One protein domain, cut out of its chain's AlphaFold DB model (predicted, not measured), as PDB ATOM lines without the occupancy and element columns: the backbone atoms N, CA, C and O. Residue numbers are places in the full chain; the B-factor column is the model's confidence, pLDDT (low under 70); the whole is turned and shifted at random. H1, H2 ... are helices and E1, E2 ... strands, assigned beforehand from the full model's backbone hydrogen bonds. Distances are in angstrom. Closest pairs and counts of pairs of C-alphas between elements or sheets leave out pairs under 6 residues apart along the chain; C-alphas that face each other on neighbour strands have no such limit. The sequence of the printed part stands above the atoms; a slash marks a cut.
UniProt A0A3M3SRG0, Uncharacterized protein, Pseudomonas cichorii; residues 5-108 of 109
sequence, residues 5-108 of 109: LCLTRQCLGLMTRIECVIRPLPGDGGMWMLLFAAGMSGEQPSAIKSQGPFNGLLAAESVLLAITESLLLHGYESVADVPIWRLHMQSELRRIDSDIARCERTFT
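This is residues 5 to 108 of the 109 residues of an uncharacterized protein of Pseudomonas cichorii (UniProt A0A3M3SRG0). A twisted sheet of four strands forms the middle layer, with helix H1 along one face and the longer helix H2 slanting over the other, its last turns sticking out at residues 102 to 106. The printed part has 104 residues, with four named strands and then two named helices, in the order E1 E2 E3 E4 H1 H2. The sheet's order is E1 E2 E3 E4, all antiparallel, and the class is mixed, helices and strands. The whole is only just compact, close to loose, with a radius of gyration of the C-alphas of 15.1 A and spans of 54 by 26 by 20 A.

E1, residues 5 to 11, starts at C-alpha 5 (13.106, -40.432, -31.299) and is 19.8 A long. E2, residues 14 to 24, measures 33.0 A, E3, residues 31 to 40, 30.4 A, and E4, residues 45 to 55, 27.6 A. H1, residues 57 to 73, is 24.5 A long. H2, residues 86 to 106, is 30.8 A long and ends at C-alpha 106 (43.738, -54.428, -43.894).

E1 to E4 form a meander, each strand the antiparallel neighbour of the one before. N 7 and O 18 join E1 and E2 within hydrogen-bond range at 2.8 A, N 21 and O 35 E2 and E3 at 2.9 A, and N 36 and O 49 E3 and E4 at 2.8 A. H1 is on the sheet at a height of 8.6 A, over E2 and E3 and along the strands; its closest C-alphas to E3 are Leu 57 and Trp 32, 6.1 A. H2 is on the opposite face at 9.2 A, over E3 and E4, slantwise to the strands at 42 degrees to E3 on the local plane; the C-alphas of Met 89 and Leu 35 come closest, 6.4 A. Every O i to N i+4 pair is within hydrogen-bond range in H1, and 16 of 17 in H2.

The C-alphas farthest apart, Gly 13 and Thr 108, are 53.7 A apart. The printed part has no cut. The link from H1 to H2 is long, 12 residues, and residues 77 to 78 in it pair antiparallel with residues 7 to 8 of E1. The pLDDT is under 70 at residue 28 and residues 106 to 108.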
ATOM      1  N   LEU A   5      13.665 -41.728 -31.639       92.69
ATOM      2  CA  LEU A   5      13.106 -40.432 -31.299       92.69
ATOM      3  C   LEU A   5      12.819 -39.668 -32.587       92.69
ATOM      4  O   LEU A   5      13.587 -39.753 -33.548       92.69
ATOM      5  N   CYS A   6      11.733 -38.903 -32.582       95.94
ATOM      6  CA  CYS A   6      11.479 -37.898 -33.591       95.94
ATOM      7  C   CYS A   6      11.297 -36.542 -32.916       95.94
ATOM      8  O   CYS A   6      10.527 -36.410 -31.965       95.94
ATOM      9  N   LEU A   7      12.028 -35.555 -33.415       96.44
ATOM     10  CA  LEU A   7      11.979 -34.179 -32.961       96.44
ATOM     11  C   LEU A   7      11.610 -33.283 -34.134       96.44
ATOM     12  O   LEU A   7      12.138 -33.455 -35.235       96.44
ATOM     13  N   THR A   8      10.762 -32.295 -33.900       97.25
ATOM     14  CA  THR A   8      10.466 -31.258 -34.890       97.25
ATOM     15  C   THR A   8      10.622 -29.872 -34.288       97.25
ATOM     16  O   THR A   8      10.576 -29.690 -33.076       97.25
ATOM     17  N   ARG A   9      10.875 -28.882 -35.141       97.25
ATOM     18  CA  ARG A   9      10.958 -27.476 -34.745       97.25
ATOM     19  C   ARG A   9      10.463 -26.599 -35.875       97.25
ATOM     20  O   ARG A   9      10.990 -26.680 -36.987       97.25
ATOM     21  N   GLN A  10       9.497 -25.740 -35.569       95.94
ATOM     22  CA  GLN A  10       9.002 -24.724 -36.489       95.94
ATOM     23  C   GLN A  10       9.876 -23.470 -36.408       95.94
ATOM     24  O   GLN A  10      10.072 -22.903 -35.336       95.94
ATOM     25  N   CYS A  11      10.393 -23.013 -37.544       90.88
ATOM     26  CA  CYS A  11      11.195 -21.797 -37.652       90.88
ATOM     27  C   CYS A  11      10.881 -21.079 -38.962       90.88
ATOM     28  O   CYS A  11      11.069 -21.647 -40.031       90.88
ATOM     29  N   LEU A  12      10.433 -19.821 -38.883       90.94
ATOM     30  CA  LEU A  12      10.183 -18.968 -40.057       90.94
ATOM     31  C   LEU A  12       9.247 -19.611 -41.104       90.94
ATOM     32  O   LEU A  12       9.463 -19.483 -42.304       90.94
ATOM     33  N   GLY A  13       8.222 -20.339 -40.653       91.56
ATOM     34  CA  GLY A  13       7.293 -21.040 -41.547       91.56
ATOM     35  C   GLY A  13       7.781 -22.409 -42.038       91.56
ATOM     36  O   GLY A  13       6.992 -23.139 -42.632       91.56
ATOM     37  N   LEU A  14       9.025 -22.798 -41.746       93.12
ATOM     38  CA  LEU A  14       9.596 -24.095 -42.108       93.12
ATOM     39  C   LEU A  14       9.593 -25.047 -40.912       93.12
ATOM     40  O   LEU A  14      10.047 -24.685 -39.822       93.12
ATOM     41  N   MET A  15       9.152 -26.285 -41.134       96.56
ATOM     42  CA  MET A  15       9.228 -27.336 -40.126       96.56
ATOM     43  C   MET A  15      10.480 -28.174 -40.347       96.56
ATOM     44  O   MET A  15      10.586 -28.921 -41.319       96.56
ATOM     45  N   THR A  16      11.435 -28.062 -39.432       96.81
ATOM     46  CA  THR A  16      12.604 -28.944 -39.399       96.81
ATOM     47  C   THR A  16      12.282 -30.206 -38.616       96.81
ATOM     48  O   THR A  16      11.499 -30.171 -37.666       96.81
ATOM     49  N   ARG A  17      12.879 -31.321 -39.021       97.62
ATOM     50  CA  ARG A  17      12.698 -32.645 -38.436       97.62
ATOM     51  C   ARG A  17      14.057 -33.285 -38.199       97.62
ATOM     52  O   ARG A  17      14.947 -33.185 -39.043       97.62
ATOM     53  N   ILE A  18      14.199 -33.945 -37.059       97.62
ATOM     54  CA  ILE A  18      15.332 -34.795 -36.712       97.62
ATOM     55  C   ILE A  18      14.771 -36.157 -36.307       97.62
ATOM     56  O   ILE A  18      13.900 -36.255 -35.446       97.62
ATOM     57  N   GLU A  19      15.269 -37.213 -36.933       97.44
ATOM     58  CA  GLU A  19      15.003 -38.594 -36.551       97.44
ATOM     59  C   GLU A  19      16.276 -39.213 -35.998       97.44
ATOM     60  O   GLU A  19      17.338 -39.119 -36.615       97.44
ATOM     61  N   CYS A  20      16.155 -39.873 -34.852       95.88
ATOM     62  CA  CYS A  20      17.256 -40.557 -34.193       95.88
ATOM     63  C   CYS A  20      16.895 -42.027 -34.006       95.88
ATOM     64  O   CYS A  20      15.765 -42.351 -33.631       95.88
ATOM     65  N   VAL A  21      17.855 -42.931 -34.201       95.88
ATOM     66  CA  VAL A  21      17.673 -44.351 -33.884       95.88
ATOM     67  C   VAL A  21      18.965 -44.986 -33.384       95.88
ATOM     68  O   VAL A  21      20.032 -44.805 -33.967       95.88
ATOM     69  N   ILE A  22      18.850 -45.775 -32.318       95.88
ATOM     70  CA  ILE A  22      19.927 -46.618 -31.800       95.88
ATOM     71  C   ILE A  22      19.843 -47.992 -32.470       95.88
ATOM     72  O   ILE A  22      18.781 -48.625 -32.493       95.88
ATOM     73  N   ARG A  23      20.958 -48.471 -33.029       94.81
ATOM     74  CA  ARG A  23      21.035 -49.766 -33.717       94.81
ATOM     75  C   ARG A  23      22.269 -50.547 -33.278       94.81
ATOM     76  O   ARG A  23      23.325 -49.939 -33.133       94.81
ATOM     77  N   PRO A  24      22.160 -51.869 -33.087       93.25
ATOM     78  CA  PRO A  24      23.346 -52.692 -32.917       93.25
ATOM     79  C   PRO A  24      24.146 -52.681 -34.223       93.25
ATOM     80  O   PRO A  24      23.557 -52.707 -35.313       93.25
ATOM     81  N   LEU A  25      25.470 -52.628 -34.113       89.81
ATOM     82  CA  LEU A  25      26.343 -52.896 -35.247       89.81
ATOM     83  C   LEU A  25      26.324 -54.413 -35.521       89.81
ATOM     84  O   LEU A  25      26.369 -55.187 -34.561       89.81
ATOM     85  N   PRO A  26      26.212 -54.863 -36.782       77.38
ATOM     86  CA  PRO A  26      26.327 -56.281 -37.111       77.38
ATOM     87  C   PRO A  26      27.693 -56.832 -36.665       77.38
ATOM     88  O   PRO A  26      28.726 -56.269 -37.001       77.38
ATOM     89  N   GLY A  27      27.702 -57.906 -35.872       71.38
ATOM     90  CA  GLY A  27      28.922 -58.503 -35.307       71.38
ATOM     91  C   GLY A  27      28.755 -58.916 -33.840       71.38
ATOM     92  O   GLY A  27      27.793 -58.522 -33.182       71.38
ATOM     93  N   ASP A  28      29.684 -59.717 -33.316       61.69
ATOM     94  CA  ASP A  28      29.593 -60.333 -31.973       61.69
ATOM     95  C   ASP A  28      30.032 -59.395 -30.821       61.69
ATOM     96  O   ASP A  28      30.078 -59.768 -29.655       61.69
ATOM     97  N   GLY A  29      30.365 -58.136 -31.130       71.94
ATOM     98  CA  GLY A  29      31.017 -57.218 -30.186       71.94
ATOM     99  C   GLY A  29      30.093 -56.457 -29.231       71.94
ATOM    100  O   GLY A  29      30.576 -55.620 -28.473       71.94
ATOM    101  N   GLY A  30      28.770 -56.656 -29.291       85.69
ATOM    102  CA  GLY A  30      27.821 -55.907 -28.450       85.69
ATOM    103  C   GLY A  30      27.881 -54.383 -28.644       85.69
ATOM    104  O   GLY A  30      27.506 -53.629 -27.742       85.69
ATOM    105  N   MET A  31      28.367 -53.935 -29.806       92.88
ATOM    106  CA  MET A  31      28.572 -52.530 -30.148       92.88
ATOM    107  C   MET A  31      27.289 -51.894 -30.675       92.88
ATOM    108  O   MET A  31      26.514 -52.513 -31.407       92.88
ATOM    109  N   TRP A  32      27.080 -50.628 -30.330       94.88
ATOM    110  CA  TRP A  32      25.882 -49.881 -30.701       94.88
ATOM    111  C   TRP A  32      26.234 -48.588 -31.421       94.88
ATOM    112  O   TRP A  32      27.192 -47.906 -31.076       94.88
ATOM    113  N   MET A  33      25.420 -48.236 -32.404       95.75
ATOM    114  CA  MET A  33      25.509 -46.994 -33.158       95.75
ATOM    115  C   MET A  33      24.280 -46.141 -32.880       95.75
ATOM    116  O   MET A  33      23.157 -46.648 -32.821       95.75
ATOM    117  N   LEU A  34      24.491 -44.836 -32.772       96.62
ATOM    118  CA  LEU A  34      23.430 -43.843 -32.787       96.62
ATOM    119  C   LEU A  34      23.426 -43.157 -34.152       96.62
ATOM    120  O   LEU A  34      24.443 -42.623 -34.588       96.62
ATOM    121  N   LEU A  35      22.291 -43.207 -34.843       97.25
ATOM    122  CA  LEU A  35      22.111 -42.651 -36.181       97.25
ATOM    123  C   LEU A  35      21.144 -41.477 -36.116       97.25
ATOM    124  O   LEU A  35      20.130 -41.552 -35.421       97.25
ATOM    125  N   PHE A  36      21.444 -40.434 -36.882       97.25
ATOM    126  CA  PHE A  36      20.646 -39.224 -37.011       97.25
ATOM    127  C   PHE A  36      20.364 -38.945 -38.477       97.25
ATOM    128  O   PHE A  36      21.269 -39.009 -39.310       97.25
ATOM    129  N   ALA A  37      19.139 -38.547 -38.773       98.06
ATOM    130  CA  ALA A  37      18.772 -37.911 -40.024       98.06
ATOM    131  C   ALA A  37      18.084 -36.580 -39.704       98.06
ATOM    132  O   ALA A  37      17.259 -36.517 -38.796       98.06
ATOM    133  N   ALA A  38      18.448 -35.514 -40.408       97.81
ATOM    134  CA  ALA A  38      17.909 -34.175 -40.205       97.81
ATOM    135  C   ALA A  38      17.556 -33.532 -41.549       97.81
ATOM    136  O   ALA A  38      18.237 -33.764 -42.548       97.81
ATOM    137  N   GLY A  39      16.506 -32.719 -41.575       97.38
ATOM    138  CA  GLY A  39      16.014 -32.085 -42.797       97.38
ATOM    139  C   GLY A  39      14.687 -31.364 -42.595       97.38
ATOM    140  O   GLY A  39      14.249 -31.153 -41.463       97.38
ATOM    141  N   MET A  40      14.045 -30.980 -43.696       96.44
ATOM    142  CA  MET A  40      12.679 -30.452 -43.666       96.44
ATOM    143  C   MET A  40      11.684 -31.603 -43.491       96.44
ATOM    144  O   MET A  40      11.865 -32.681 -44.056       96.44
ATOM    145  N   SER A  41      10.645 -31.397 -42.685       94.88
ATOM    146  CA  SER A  41       9.608 -32.406 -42.474       94.88
ATOM    147  C   SER A  41       8.863 -32.689 -43.781       94.88
ATOM    148  O   SER A  41       8.479 -31.755 -44.479       94.88
ATOM    149  N   GLY A  42       8.667 -33.968 -44.108       93.44
ATOM    150  CA  GLY A  42       8.033 -34.407 -45.359       93.44
ATOM    151  C   GLY A  42       8.975 -34.530 -46.564       93.44
ATOM    152  O   GLY A  42       8.575 -35.100 -47.573       93.44
ATOM    153  N   GLU A  43      10.224 -34.076 -46.448       95.94
ATOM    154  CA  GLU A  43      11.223 -34.097 -47.525       95.94
ATOM    155  C   GLU A  43      12.288 -35.181 -47.308       95.94
ATOM    156  O   GLU A  43      12.253 -35.923 -46.326       95.94
ATOM    157  N   GLN A  44      13.266 -35.287 -48.214       96.88
ATOM    158  CA  GLN A  44      14.476 -36.081 -47.970       96.88
ATOM    159  C   GLN A  44      15.345 -35.458 -46.860       96.88
ATOM    160  O   GLN A  44      15.340 -34.234 -46.685       96.88
ATOM    161  N   PRO A  45      16.121 -36.267 -46.108       97.75
ATOM    162  CA  PRO A  45      17.026 -35.716 -45.113       97.75
ATOM    163  C   PRO A  45      18.142 -34.940 -45.820       97.75
ATOM    164  O   PRO A  45      18.770 -35.446 -46.747       97.75
ATOM    165  N   SER A  46      18.419 -33.720 -45.366       97.62
ATOM    166  CA  SER A  46      19.536 -32.916 -45.869       97.62
ATOM    167  C   SER A  46      20.863 -33.271 -45.200       97.62
ATOM    168  O   SER A  46      21.928 -32.945 -45.721       97.62
ATOM    169  N   ALA A  47      20.817 -33.949 -44.051       98.00
ATOM    170  CA  ALA A  47      21.992 -34.441 -43.353       98.00
ATOM    171  C   ALA A  47      21.727 -35.805 -42.711       98.00
ATOM    172  O   ALA A  47      20.675 -36.037 -42.116       98.00
ATOM    173  N   ILE A  48      22.727 -36.681 -42.776       98.00
ATOM    174  CA  ILE A  48      22.776 -37.940 -42.034       98.00
ATOM    175  C   ILE A  48      24.068 -37.938 -41.221       98.00
ATOM    176  O   ILE A  48      25.126 -37.573 -41.736       98.00
ATOM    177  N   LYS A  49      23.985 -38.306 -39.943       96.38
ATOM    178  CA  LYS A  49      25.140 -38.420 -39.046       96.38
ATOM    179  C   LYS A  49      25.074 -39.711 -38.246       96.38
ATOM    180  O   LYS A  49      24.002 -40.267 -38.020       96.38
ATOM    181  N   SER A  50      26.231 -40.153 -37.777       95.50
ATOM    182  CA  SER A  50      26.384 -41.328 -36.929       95.50
ATOM    183  C   SER A  50      27.338 -41.024 -35.774       95.50
ATOM    184  O   SER A  50      28.238 -40.192 -35.897       95.50
ATOM    185  N   GLN A  51      27.112 -41.661 -34.627       94.94
ATOM    186  CA  GLN A  51      28.002 -41.635 -33.468       94.94
ATOM    187  C   GLN A  51      28.156 -43.046 -32.897       94.94
ATOM    188  O   GLN A  51      27.206 -43.835 -32.918       94.94
ATOM    189  N   GLY A  52      29.351 -43.347 -32.392       93.19
ATOM    190  CA  GLY A  52      29.756 -44.674 -31.930       93.19
ATOM    191  C   GLY A  52      31.011 -45.173 -32.665       93.19
ATOM    192  O   GLY A  52      31.662 -44.379 -33.349       93.19
ATOM    193  N   PRO A  53      31.349 -46.468 -32.545       94.19
ATOM    194  CA  PRO A  53      30.617 -47.491 -31.793       94.19
ATOM    195  C   PRO A  53      30.654 -47.256 -30.277       94.19
ATOM    196  O   PRO A  53      31.661 -46.836 -29.715       94.19
ATOM    197  N   PHE A  54      29.533 -47.526 -29.614       94.69
ATOM    198  CA  PHE A  54      29.388 -47.482 -28.163       94.69
ATOM    199  C   PHE A  54      29.423 -48.892 -27.575       94.69
ATOM    200  O   PHE A  54      28.770 -49.802 -28.093       94.69
ATOM    201  N   ASN A  55      30.125 -49.048 -26.452       92.75
ATOM    202  CA  ASN A  55      30.164 -50.289 -25.681       92.75
ATOM    203  C   ASN A  55      28.836 -50.484 -24.932       92.75
ATOM    204  O   ASN A  55      28.658 -49.998 -23.814       92.75
ATOM    205  N   GLY A  56      27.895 -51.191 -25.555       91.88
ATOM    206  CA  GLY A  56      26.586 -51.484 -24.978       91.88
ATOM    207  C   GLY A  56      25.524 -50.393 -25.176       91.88
ATOM    208  O   GLY A  56      25.800 -49.225 -25.452       91.88
ATOM    209  N   LEU A  57      24.264 -50.807 -25.012       92.44
ATOM    210  CA  LEU A  57      23.085 -49.975 -25.268       92.44
ATOM    211  C   LEU A  57      23.007 -48.756 -24.335       92.44
ATOM    212  O   LEU A  57      22.684 -47.666 -24.794       92.44
ATOM    213  N   LEU A  58      23.337 -48.921 -23.051       93.44
ATOM    214  CA  LEU A  58      23.229 -47.851 -22.049       93.44
ATOM    215  C   LEU A  58      24.122 -46.646 -22.370       93.44
ATOM    216  O   LEU A  58      23.720 -45.502 -22.155       93.44
ATOM    217  N   ALA A  59      25.317 -46.886 -22.921       94.56
ATOM    218  CA  ALA A  59      26.210 -45.818 -23.352       94.56
ATOM    219  C   ALA A  59      25.591 -45.015 -24.510       94.56
ATOM    220  O   ALA A  59      25.571 -43.786 -24.468       94.56
ATOM    221  N   ALA A  60      25.005 -45.701 -25.498       94.94
ATOM    222  CA  ALA A  60      24.309 -45.053 -26.610       94.94
ATOM    223  C   ALA A  60      23.052 -44.286 -26.151       94.94
ATOM    224  O   ALA A  60      22.810 -43.171 -26.612       94.94
ATOM    225  N   GLU A  61      22.267 -44.851 -25.226       95.38
ATOM    226  CA  GLU A  61      21.081 -44.196 -24.654       95.38
ATOM    227  C   GLU A  61      21.443 -42.934 -23.863       95.38
ATOM    228  O   GLU A  61      20.753 -41.925 -23.989       95.38
ATOM    229  N   SER A  62      22.546 -42.956 -23.110       94.94
ATOM    230  CA  SER A  62      23.017 -41.791 -22.346       94.94
ATOM    231  C   SER A  62      23.399 -40.627 -23.266       94.94
ATOM    232  O   SER A  62      23.052 -39.477 -23.001       94.94
ATOM    233  N   VAL A  63      24.064 -40.923 -24.387       95.25
ATOM    234  CA  VAL A  63      24.407 -39.913 -25.400       95.25
ATOM    235  C   VAL A  63      23.156 -39.393 -26.110       95.25
ATOM    236  O   VAL A  63      23.017 -38.183 -26.296       95.25
ATOM    237  N   LEU A  64      22.216 -40.278 -26.469       95.06
ATOM    238  CA  LEU A  64      20.934 -39.868 -27.046       95.06
ATOM    239  C   LEU A  64      20.171 -38.938 -26.098       95.06
ATOM    240  O   LEU A  64      19.628 -37.933 -26.559       95.06
ATOM    241  N   LEU A  65      20.145 -39.238 -24.797       95.06
ATOM    242  CA  LEU A  65      19.490 -38.402 -23.796       95.06
ATOM    243  C   LEU A  65      20.108 -36.998 -23.757       95.06
ATOM    244  O   LEU A  65      19.379 -36.026 -23.926       95.06
ATOM    245  N   ALA A  66      21.435 -36.890 -23.657       95.38
ATOM    246  CA  ALA A  66      22.126 -35.598 -23.627       95.38
ATOM    247  C   ALA A  66      21.873 -34.755 -24.895       95.38
ATOM    248  O   ALA A  66      21.660 -33.543 -24.827       95.38
ATOM    249  N   ILE A  67      21.857 -35.393 -26.071       94.88
ATOM    250  CA  ILE A  67      21.536 -34.715 -27.336       94.88
ATOM    251  C   ILE A  67      20.071 -34.277 -27.357       94.88
ATOM    252  O   ILE A  67      19.774 -33.170 -27.801       94.88
ATOM    253  N   THR A  68      19.164 -35.118 -26.862       94.19
ATOM    254  CA  THR A  68      17.734 -34.804 -26.785       94.19
ATOM    255  C   THR A  68      17.497 -33.600 -25.883       94.19
ATOM    256  O   THR A  68      16.867 -32.645 -26.321       94.19
ATOM    257  N   GLU A  69      18.051 -33.600 -24.671       95.94
ATOM    258  CA  GLU A  69      17.953 -32.480 -23.730       95.94
ATOM    259  C   GLU A  69      18.474 -31.182 -24.351       95.94
ATOM    260  O   GLU A  69      17.795 -30.157 -24.308       95.94
ATOM    261  N   SER A  70      19.630 -31.240 -25.018       96.75
ATOM    262  CA  SER A  70      20.163 -30.095 -25.753       96.75
ATOM    263  C   SER A  70      19.195 -29.615 -26.839       96.75
ATOM    264  O   SER A  70      18.876 -28.431 -26.895       96.75
ATOM    265  N   LEU A  71      18.661 -30.501 -27.682       96.00
ATOM    266  CA  LEU A  71      17.732 -30.118 -28.751       96.00
ATOM    267  C   LEU A  71      16.424 -29.523 -28.205       96.00
ATOM    268  O   LEU A  71      15.944 -28.529 -28.752       96.00
ATOM    269  N   LEU A  72      15.888 -30.063 -27.107       96.50
ATOM    270  CA  LEU A  72      14.712 -29.506 -26.431       96.50
ATOM    271  C   LEU A  72      14.970 -28.064 -25.960       96.50
ATOM    272  O   LEU A  72      14.136 -27.189 -26.184       96.50
ATOM    273  N   LEU A  73      16.155 -27.776 -25.404       97.25
ATOM    274  CA  LEU A  73      16.551 -26.407 -25.030       97.25
ATOM    275  C   LEU A  73      16.628 -25.451 -26.232       97.25
ATOM    276  O   LEU A  73      16.437 -24.247 -26.076       97.25
ATOM    277  N   HIS A  74      16.866 -25.971 -27.438       95.38
ATOM    278  CA  HIS A  74      16.879 -25.188 -28.679       95.38
ATOM    279  C   HIS A  74      15.488 -25.060 -29.330       95.38
ATOM    280  O   HIS A  74      15.374 -24.552 -30.450       95.38
ATOM    281  N   GLY A  75      14.426 -25.485 -28.639       96.06
ATOM    282  CA  GLY A  75      13.041 -25.363 -29.091       96.06
ATOM    283  C   GLY A  75      12.606 -26.455 -30.063       96.06
ATOM    284  O   GLY A  75      11.685 -26.231 -30.845       96.06
ATOM    285  N   TYR A  76      13.286 -27.603 -30.068       97.25
ATOM    286  CA  TYR A  76      12.725 -28.812 -30.664       97.25
ATOM    287  C   TYR A  76      11.706 -29.444 -29.718       97.25
ATOM    288  O   TYR A  76      11.854 -29.388 -28.502       97.25
ATOM    289  N   GLU A  77      10.704 -30.100 -30.286       96.56
ATOM    290  CA  GLU A  77       9.657 -30.808 -29.560       96.56
ATOM    291  C   GLU A  77       9.635 -32.275 -29.982       96.56
ATOM    292  O   GLU A  77       9.802 -32.600 -31.159       96.56
ATOM    293  N   SER A  78       9.432 -33.175 -29.017       94.38
ATOM    294  CA  SER A  78       9.275 -34.602 -29.301       94.38
ATOM    295  C   SER A  78       7.895 -34.872 -29.877       94.38
ATOM    296  O   SER A  78       6.888 -34.565 -29.244       94.38
ATOM    297  N   VAL A  79       7.852 -35.533 -31.030       93.94
ATOM    298  CA  VAL A  79       6.605 -35.923 -31.699       93.94
ATOM    299  C   VAL A  79       6.514 -37.439 -31.838       93.94
ATOM    300  O   VAL A  79       7.518 -38.131 -32.011       93.94
ATOM    301  N   ALA A  80       5.294 -37.970 -31.776       89.88
ATOM    302  CA  ALA A  80       5.006 -39.398 -31.935       89.88
ATOM    303  C   ALA A  80       4.752 -39.786 -33.406       89.88
ATOM    304  O   ALA A  80       3.911 -40.633 -33.701       89.88
ATOM    305  N   ASP A  81       5.466 -39.147 -34.334       88.81
ATOM    306  CA  ASP A  81       5.310 -39.380 -35.768       88.81
ATOM    307  C   ASP A  81       5.988 -40.672 -36.231       88.81
ATOM    308  O   ASP A  81       7.005 -41.115 -35.687       88.81
ATOM    309  N   VAL A  82       5.477 -41.231 -37.329       89.69
ATOM    310  CA  VAL A  82       6.117 -42.356 -38.017       89.69
ATOM    311  C   VAL A  82       7.459 -41.902 -38.613       89.69
ATOM    312  O   VAL A  82       7.490 -40.889 -39.313       89.69
ATOM    313  N   PRO A  83       8.568 -42.634 -38.390       91.38
ATOM    314  CA  PRO A  83       9.852 -42.315 -39.008       91.38
ATOM    315  C   PRO A  83       9.805 -42.449 -40.537       91.38
ATOM    316  O   PRO A  83       9.480 -43.521 -41.056       91.38
ATOM    317  N   ILE A  84      10.190 -41.397 -41.258       95.12
ATOM    318  CA  ILE A  84      10.183 -41.324 -42.726       95.12
ATOM    319  C   ILE A  84      11.572 -41.562 -43.338       95.12
ATOM    320  O   ILE A  84      11.681 -41.882 -44.521       95.12
ATOM    321  N   TRP A  85      12.652 -41.499 -42.548       97.44
ATOM    322  CA  TRP A  85      14.034 -41.631 -43.040       97.44
ATOM    323  C   TRP A  85      14.715 -42.948 -42.664       97.44
ATOM    324  O   TRP A  85      15.937 -43.087 -42.743       97.44
ATOM    325  N   ARG A  86      13.925 -43.971 -42.324       94.88
ATOM    326  CA  ARG A  86      14.427 -45.294 -41.919       94.88
ATOM    327  C   ARG A  86      15.385 -45.929 -42.936       94.88
ATOM    328  O   ARG A  86      16.381 -46.522 -42.524       94.88
ATOM    329  N   LEU A  87      15.100 -45.815 -44.237       96.00
ATOM    330  CA  LEU A  87      15.948 -46.380 -45.296       96.00
ATOM    331  C   LEU A  87      17.281 -45.636 -45.436       96.00
ATOM    332  O   LEU A  87      18.318 -46.280 -45.578       96.00
ATOM    333  N   HIS A  88      17.267 -44.308 -45.318       97.56
ATOM    334  CA  HIS A  88      18.476 -43.482 -45.327       97.56
ATOM    335  C   HIS A  88      19.414 -43.870 -44.176       97.56
ATOM    336  O   HIS A  88      20.585 -44.169 -44.397       97.56
ATOM    337  N   MET A  89      18.873 -43.982 -42.959       95.88
ATOM    338  CA  MET A  89      19.638 -44.425 -41.789       95.88
ATOM    339  C   MET A  89      20.131 -45.875 -41.922       95.88
ATOM    340  O   MET A  89      21.235 -46.198 -41.494       95.88
ATOM    341  N   GLN A  90      19.343 -46.770 -42.528       95.31
ATOM    342  CA  GLN A  90      19.775 -48.151 -42.770       95.31
ATOM    343  C   GLN A  90      20.912 -48.239 -43.796       95.31
ATOM    344  O   GLN A  90      21.817 -49.053 -43.617       95.31
ATOM    345  N   SER A  91      20.864 -47.429 -44.854       96.19
ATOM    346  CA  SER A  91      21.945 -47.319 -45.839       96.19
ATOM    347  C   SER A  91      23.247 -46.882 -45.169       96.19
ATOM    348  O   SER A  91      24.276 -47.535 -45.330       96.19
ATOM    349  N   GLU A  92      23.175 -45.847 -44.330       96.12
ATOM    350  CA  GLU A  92      24.333 -45.346 -43.591       96.12
ATOM    351  C   GLU A  92      24.923 -46.404 -42.651       96.12
ATOM    352  O   GLU A  92      26.135 -46.602 -42.631       96.12
ATOM    353  N   LEU A  93      24.083 -47.159 -41.935       94.81
ATOM    354  CA  LEU A  93      24.567 -48.246 -41.081       94.81
ATOM    355  C   LEU A  93      25.317 -49.321 -41.880       94.81
ATOM    356  O   LEU A  93      26.365 -49.779 -41.441       94.81
ATOM    357  N   ARG A  94      24.814 -49.704 -43.064       94.06
ATOM    358  CA  ARG A  94      25.491 -50.677 -43.945       94.06
ATOM    359  C   ARG A  94      26.818 -50.149 -44.479       94.06
ATOM    360  O   ARG A  94      27.758 -50.925 -44.640       94.06
ATOM    361  N   ARG A  95      26.896 -48.847 -44.770       94.12
ATOM    362  CA  ARG A  95      28.137 -48.195 -45.199       94.12
ATOM    363  C   ARG A  95      29.191 -48.275 -44.094       94.12
ATOM    364  O   ARG A  95      30.299 -48.722 -44.361       94.12
ATOM    365  N   ILE A  96      28.816 -47.919 -42.862       92.88
ATOM    366  CA  ILE A  96      29.691 -47.994 -41.680       92.88
ATOM    367  C   ILE A  96      30.170 -49.428 -41.442       92.88
ATOM    368  O   ILE A  96      31.361 -49.653 -41.270       92.88
ATOM    369  N   ASP A  97      29.255 -50.395 -41.484       90.81
ATOM    370  CA  ASP A  97      29.565 -51.818 -41.319       90.81
ATOM    371  C   ASP A  97      30.581 -52.309 -42.370       90.81
ATOM    372  O   ASP A  97      31.603 -52.914 -42.048       90.81
ATOM    373  N   SER A  98      30.369 -51.934 -43.636       89.88
ATOM    374  CA  SER A  98      31.295 -52.248 -44.733       89.88
ATOM    375  C   SER A  98      32.671 -51.595 -44.554       89.88
ATOM    376  O   SER A  98      33.694 -52.205 -44.878       89.88
ATOM    377  N   ASP A  99      32.709 -50.359 -44.051       90.00
ATOM    378  CA  ASP A  99      33.946 -49.623 -43.790       90.00
ATOM    379  C   ASP A  99      34.755 -50.263 -42.652       90.00
ATOM    380  O   ASP A  99      35.969 -50.434 -42.796       90.00
ATOM    381  N   ILE A 100      34.092 -50.687 -41.572       85.88
ATOM    382  CA  ILE A 100      34.716 -51.400 -40.447       85.88
ATOM    383  C   ILE A 100      35.280 -52.744 -40.920       85.88
ATOM    384  O   ILE A 100      36.473 -52.998 -40.750       85.88
ATOM    385  N   ALA A 101      34.483 -53.550 -41.625       84.44
ATOM    386  CA  ALA A 101      34.919 -54.847 -42.148       84.44
ATOM    387  C   ALA A 101      36.065 -54.737 -43.173       84.44
ATOM    388  O   ALA A 101      36.848 -55.670 -43.375       84.44
ATOM    389  N   ARG A 102      36.170 -53.615 -43.896       82.25
ATOM    390  CA  ARG A 102      37.327 -53.328 -44.757       82.25
ATOM    391  C   ARG A 102      38.568 -53.007 -43.928       82.25
ATOM    392  O   ARG A 102      39.629 -53.537 -44.237       82.25
ATOM    393  N   CYS A 103      38.422 -52.169 -42.907       78.00
ATOM    394  CA  CYS A 103      39.494 -51.772 -42.001       78.00
ATOM    395  C   CYS A 103      40.145 -53.001 -41.344       78.00
ATOM    396  O   CYS A 103      41.348 -53.201 -41.477       78.00
ATOM    397  N   GLU A 104      39.343 -53.888 -40.748       76.94
ATOM    398  CA  GLU A 104      39.820 -55.104 -40.069       76.94
ATOM    399  C   GLU A 104      40.669 -55.999 -40.979       76.94
ATOM    400  O   GLU A 104      41.753 -56.429 -40.589       76.94
ATOM    401  N   ARG A 105      40.231 -56.203 -42.230       70.75
ATOM    402  CA  ARG A 105      40.959 -57.011 -43.224       70.75
ATOM    403  C   ARG A 105      42.305 -56.415 -43.627       70.75
ATOM    404  O   ARG A 105      43.191 -57.158 -44.029       70.75
ATOM    405  N   THR A 106      42.467 -55.093 -43.566       69.31
ATOM    406  CA  THR A 106      43.738 -54.428 -43.894       69.31
ATOM    407  C   THR A 106      44.774 -54.573 -42.778       69.31
ATOM    408  O   THR A 106      45.965 -54.527 -43.062       69.31
ATOM    409  N   PHE A 107      44.350 -54.793 -41.532       59.25
ATOM    410  CA  PHE A 107      45.253 -54.937 -40.384       59.25
ATOM    411  C   PHE A 107      45.642 -56.389 -40.059       59.25
ATOM    412  O   PHE A 107      46.410 -56.607 -39.129       59.25
ATOM    413  N   THR A 108      45.139 -57.385 -40.796       58.72
ATOM    414  CA  THR A 108      45.446 -58.814 -40.558       58.72
ATOM    415  C   THR A 108      46.644 -59.349 -41.369       58.72
ATOM    416  O   THR A 108      46.693 -60.547 -41.646       58.72
TER     417      THR A 108